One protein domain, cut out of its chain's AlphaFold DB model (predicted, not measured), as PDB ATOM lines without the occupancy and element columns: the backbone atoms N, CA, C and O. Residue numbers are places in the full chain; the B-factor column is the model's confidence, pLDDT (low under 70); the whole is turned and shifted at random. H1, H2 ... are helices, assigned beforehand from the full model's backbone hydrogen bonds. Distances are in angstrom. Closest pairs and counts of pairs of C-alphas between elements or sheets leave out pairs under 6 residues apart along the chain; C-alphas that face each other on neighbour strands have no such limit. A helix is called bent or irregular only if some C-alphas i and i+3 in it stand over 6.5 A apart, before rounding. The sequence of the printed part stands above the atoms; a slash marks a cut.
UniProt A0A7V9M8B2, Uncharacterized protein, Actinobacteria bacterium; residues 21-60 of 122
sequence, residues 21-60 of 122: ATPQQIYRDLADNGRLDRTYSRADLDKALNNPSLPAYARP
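Overview. This is residues 21 to 60 of the 122 residues of an uncharacterized protein of Actinobacteria bacterium (UniProt A0A7V9M8B2). Two helices meet near their ends as an L: the first end of H1 packs on the last part of H2, and the link from the far end of H1 loops back to the start of H2. After H2 the last residues, 50 to 60, make a tail with no named element, which turns and runs on the side of H1 away from that link. The printed part has 40 residues with two named helices, H1 then H2, and no named strand; the class is all helix, though under half of the residues, 19 of 40, are in named elements. The whole is compact, with a radius of gyration of the C-alphas of 10.0 A, and flat, spanning 28 by 22 by 11 A.

Arrangement. H1, residues 23 to 33, and H2, residues 42 to 49, touch, with 8 pairs of C-alphas within 8 A. Their closest C-alphas are those of Pro 23 and Ala 48, 4.4 A apart. Their lines are about perpendicular, at 84 degrees, and their centres are 12.7 A apart. The link between them, residues 34 to 41, is short. In H2 each O i to N i+4 pair is within hydrogen-bond range; in H1 6 of 7 are.

Along the chain. The printed part begins with Ala 21, its C-alpha at (280.849, 560.993, 327.402). H1 runs from C-alpha 23 at (285.920, 561.139, 323.275) to C-alpha 33 at (279.101, 573.261, 314.313), 16.5 A. It is neither bent nor irregular, but only just: C-alphas 30 and 33 are 6.1 A apart. H2 measures 10.6 A from C-alpha 42 to C-alpha 49, which stands at (292.258, 565.621, 325.102).

Size, cuts and confidence. The two C-alphas farthest apart are those of Ser 41 and Pro 60, at 29.0 A. The printed part has no cut, and its one link between named elements is not long. The mean pLDDT of the printed part is 76.1, and residues 52 to 60 are under 70.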
ATOM      1  N   ALA A  21     280.862 560.671 328.816       72.19
ATOM      2  CA  ALA A  21     280.849 560.993 327.402       72.19
ATOM      3  C   ALA A  21     282.099 560.416 326.733       72.19
ATOM      4  O   ALA A  21     283.232 560.576 327.194       72.19
ATOM      5  N   THR A  22     281.894 559.713 325.626       78.62
ATOM      6  CA  THR A  22     283.022 559.156 324.881       78.62
ATOM      7  C   THR A  22     283.783 560.276 324.161       78.62
ATOM      8  O   THR A  22     283.160 561.206 323.641       78.62
ATOM      9  N   PRO A  23     285.119 560.183 324.044       79.62
ATOM     10  CA  PRO A  23     285.920 561.139 323.275       79.62
ATOM     11  C   PRO A  23     285.409 561.365 321.844       79.62
ATOM     12  O   PRO A  23     285.438 562.483 321.335       79.62
ATOM     13  N   GLN A  24     284.871 560.321 321.205       82.25
ATOM     14  CA  GLN A  24     284.281 560.404 319.869       82.25
ATOM     15  C   GLN A  24     283.016 561.273 319.824       82.25
ATOM     16  O   GLN A  24     282.788 561.954 318.828       82.25
ATOM     17  N   GLN A  25     282.187 561.253 320.871       84.25
ATOM     18  CA  GLN A  25     280.980 562.084 320.938       84.25
ATOM     19  C   GLN A  25     281.332 563.562 321.073       84.25
ATOM     20  O   GLN A  25     280.744 564.372 320.366       84.25
ATOM     21  N   ILE A  26     282.313 563.891 321.919       85.31
ATOM     22  CA  ILE A  26     282.805 565.264 322.094       85.31
ATOM     23  C   ILE A  26     283.373 565.803 320.776       85.31
ATOM     24  O   ILE A  26     283.092 566.933 320.388       85.31
ATOM     25  N   TYR A  27     284.143 564.981 320.056       83.56
ATOM     26  CA  TYR A  27     284.701 565.385 318.766       83.56
ATOM     27  C   TYR A  27     283.624 565.608 317.701       83.56
ATOM     28  O   TYR A  27     283.721 566.563 316.941       83.56
ATOM     29  N   ARG A  28     282.605 564.742 317.633       85.56
ATOM     30  CA  ARG A  28     281.490 564.907 316.685       85.56
ATOM     31  C   ARG A  28     280.726 566.202 316.938       85.56
ATOM     32  O   ARG A  28     280.522 566.948 315.997       85.56
ATOM     33  N   ASP A  29     280.431 566.497 318.202       85.62
ATOM     34  CA  ASP A  29     279.809 567.759 318.627       85.62
ATOM     35  C   ASP A  29     280.588 568.966 318.095       85.62
ATOM     36  O   ASP A  29     280.074 569.800 317.352       85.62
ATOM     37  N   LEU A  30     281.896 568.969 318.372       83.69
ATOM     38  CA  LEU A  30     282.797 570.014 317.912       83.69
ATOM     39  C   LEU A  30     282.896 570.078 316.382       83.69
ATOM     40  O   LEU A  30     283.056 571.160 315.825       83.69
ATOM     41  N   ALA A  31     282.855 568.939 315.693       85.19
ATOM     42  CA  ALA A  31     282.980 568.867 314.241       85.19
ATOM     43  C   ALA A  31     281.713 569.337 313.513       85.19
ATOM     44  O   ALA A  31     281.830 569.869 312.408       85.19
ATOM     45  N   ASP A  32     280.538 569.172 314.123       85.06
ATOM     46  CA  ASP A  32     279.249 569.483 313.507       85.06
ATOM     47  C   ASP A  32     279.065 570.998 313.313       85.06
ATOM     48  O   ASP A  32     278.738 571.453 312.214       85.06
ATOM     49  N   ASN A  33     279.311 571.804 314.352       84.88
ATOM     50  CA  ASN A  33     279.101 573.261 314.313       84.88
ATOM     51  C   ASN A  33     280.295 574.092 314.832       84.88
ATOM     52  O   ASN A  33     280.206 575.321 314.918       84.88
ATOM     53  N   GLY A  34     281.422 573.455 315.161       83.00
ATOM     54  CA  GLY A  34     282.602 574.130 315.710       83.00
ATOM     55  C   GLY A  34     282.505 574.452 317.202       83.00
ATOM     56  O   GLY A  34     283.373 575.161 317.717       83.00
ATOM     57  N   ARG A  35     281.465 573.983 317.900       85.19
ATOM     58  CA  ARG A  35     281.212 574.262 319.319       85.19
ATOM     59  C   ARG A  35     280.862 572.966 320.051       85.19
ATOM     60  O   ARG A  35     280.313 572.048 319.471       85.19
ATOM     61  N   LEU A  36     281.181 572.909 321.342       86.94
ATOM     62  CA  LEU A  36     280.575 571.926 322.240       86.94
ATOM     63  C   LEU A  36     279.254 572.526 322.720       86.94
ATOM     64  O   LEU A  36     279.276 573.506 323.471       86.94
ATOM     65  N   ASP A  37     278.135 572.001 322.242       86.56
ATOM     66  CA  ASP A  37     276.793 572.446 322.634       86.56
ATOM     67  C   ASP A  37     276.146 571.517 323.671       86.56
ATOM     68  O   ASP A  37     275.224 571.932 324.382       86.56
ATOM     69  N   ARG A  38     276.685 570.306 323.847       85.31
ATOM     70  CA  ARG A  38     276.301 569.403 324.935       85.31
ATOM     71  C   ARG A  38     277.061 569.683 326.230       85.31
ATOM     72  O   ARG A  38     278.158 570.239 326.264       85.31
ATOM     73  N   THR A  39     276.467 569.236 327.334       88.00
ATOM     74  CA  THR A  39     277.073 569.323 328.664       88.00
ATOM     75  C   THR A  39     278.064 568.183 328.863       88.00
ATOM     76  O   THR A  39     277.675 567.018 328.905       88.00
ATOM     77  N   TYR A  40     279.338 568.527 329.038       84.44
ATOM     78  CA  TYR A  40     280.415 567.572 329.294       84.44
ATOM     79  C   TYR A  40     281.062 567.841 330.647       84.44
ATOM     80  O   TYR A  40     281.249 568.996 331.042       84.44
ATOM     81  N   SER A  41     281.420 566.779 331.369       84.94
ATOM     82  CA  SER A  41     282.180 566.936 332.607       84.94
ATOM     83  C   SER A  41     283.648 567.250 332.298       84.94
ATOM     84  O   SER A  41     284.167 566.891 331.240       84.94
ATOM     85  N   ARG A  42     284.356 567.899 333.235       84.06
ATOM     86  CA  ARG A  42     285.797 568.182 333.078       84.06
ATOM     87  C   ARG A  42     286.606 566.906 332.837       84.06
ATOM     88  O   ARG A  42     287.462 566.889 331.965       84.06
ATOM     89  N   ALA A  43     286.260 565.830 333.541       79.81
ATOM     90  CA  ALA A  43     286.902 564.534 333.378       79.81
ATOM     91  C   ALA A  43     286.718 563.963 331.961       79.81
ATOM     92  O   ALA A  43     287.652 563.380 331.414       79.81
ATOM     93  N   ASP A  44     285.547 564.158 331.343       80.38
ATOM     94  CA  ASP A  44     285.298 563.702 329.971       80.38
ATOM     95  C   ASP A  44     286.123 564.501 328.953       80.38
ATOM     96  O   ASP A  44     286.673 563.925 328.014       80.38
ATOM     97  N   LEU A  45     286.257 565.817 329.164       83.81
ATOM     98  CA  LEU A  45     287.091 566.683 328.326       83.81
ATOM     99  C   LEU A  45     288.573 566.324 328.448       83.81
ATOM    100  O   LEU A  45     289.242 566.150 327.430       83.81
ATOM    101  N   ASP A  46     289.075 566.141 329.669       84.25
ATOM    102  CA  ASP A  46     290.467 565.749 329.915       84.25
ATOM    103  C   ASP A  46     290.771 564.377 329.307       84.25
ATOM    104  O   ASP A  46     291.817 564.173 328.685       84.25
ATOM    105  N   LYS A  47     289.829 563.436 329.416       79.94
ATOM    106  CA  LYS A  47     289.933 562.125 328.773       79.94
ATOM    107  C   LYS A  47     289.927 562.235 327.252       79.94
ATOM    108  O   LYS A  47     290.642 561.481 326.595       79.94
ATOM    109  N   ALA A  48     289.139 563.147 326.685       81.25
ATOM    110  CA  ALA A  48     289.119 563.377 325.247       81.25
ATOM    111  C   ALA A  48     290.441 563.976 324.753       81.25
ATOM    112  O   ALA A  48     290.983 563.484 323.769       81.25
ATOM    113  N   LEU A  49     290.994 564.967 325.459       80.75
ATOM    114  CA  LEU A  49     292.258 565.621 325.102       80.75
ATOM    115  C   LEU A  49     293.462 564.680 325.188       80.75
ATOM    116  O   LEU A  49     294.357 564.746 324.349       80.75
ATOM    117  N   ASN A  50     293.469 563.788 326.175       77.38
ATOM    118  CA  ASN A  50     294.570 562.855 326.404       77.38
ATOM    119  C   ASN A  50     294.372 561.498 325.710       77.38
ATOM    120  O   ASN A  50     295.106 560.554 325.998       77.38
ATOM    121  N   ASN A  51     293.385 561.358 324.814       71.38
ATOM    122  CA  ASN A  51     293.116 560.080 324.161       71.38
ATOM    123  C   ASN A  51     294.156 559.786 323.052       71.38
ATOM    124  O   ASN A  51     294.140 560.447 322.010       71.38
ATOM    125  N   PRO A  52     294.994 558.737 323.194       60.22
ATOM    126  CA  PRO A  52     296.010 558.367 322.203       60.22
ATOM    127  C   PRO A  52     295.426 557.797 320.898       60.22
ATOM    128  O   PRO A  52     296.169 557.538 319.958       60.22
ATOM    129  N   SER A  53     294.104 557.615 320.812       60.78
ATOM    130  CA  SER A  53     293.393 557.161 319.605       60.78
ATOM    131  C   SER A  53     293.119 558.294 318.601       60.78
ATOM    132  O   SER A  53     292.585 558.052 317.517       60.78
ATOM    133  N   LEU A  54     293.484 559.537 318.939       58.06
ATOM    134  CA  LEU A  54     293.317 560.724 318.092       58.06
ATOM    135  C   LEU A  54     294.306 560.937 316.912       58.06
ATOM    136  O   LEU A  54     294.153 561.953 316.237       58.06
ATOM    137  N   PRO A  55     295.245 560.038 316.542       53.19
ATOM    138  CA  PRO A  55     296.008 560.199 315.297       53.19
ATOM    139  C   PRO A  55     295.168 560.047 314.017       53.19
ATOM    140  O   PRO A  55     295.561 560.552 312.973       53.19
ATOM    141  N   ALA A  56     294.018 559.364 314.075       53.34
ATOM    142  CA  ALA A  56     293.255 558.968 312.880       53.34
ATOM    143  C   ALA A  56     292.073 559.890 312.517       53.34
ATOM    144  O   ALA A  56     291.485 559.729 311.451       53.34
ATOM    145  N   TYR A  57     291.716 560.854 313.376       51.00
ATOM    146  CA  TYR A  57     290.596 561.782 313.135       51.00
ATOM    147  C   TYR A  57     291.033 563.216 312.815       51.00
ATOM    148  O   TYR A  57     290.191 564.067 312.533       51.00
ATOM    149  N   ALA A  58     292.339 563.494 312.758       51.34
ATOM    150  CA  ALA A  58     292.839 564.669 312.055       51.34
ATOM    151  C   ALA A  58     292.629 564.452 310.547       51.34
ATOM    152  O   ALA A  58     293.520 563.990 309.839       51.34
ATOM    153  N   ARG A  59     291.416 564.731 310.051       45.75
ATOM    154  CA  ARG A  59     291.134 564.759 308.611       45.75
ATOM    155  C   ARG A  59     292.197 565.627 307.918       45.75
ATOM    156  O   ARG A  59     292.333 566.798 308.290       45.75
ATOM    157  N   PRO A  60     292.898 565.130 306.888       46.50
ATOM    158  CA  PRO A  60     293.775 565.945 306.064       46.50
ATOM    159  C   PRO A  60     292.936 566.718 305.037       46.50
ATOM    160  O   PRO A  60     293.105 566.553 303.841       46.50
TER     161      PRO A  60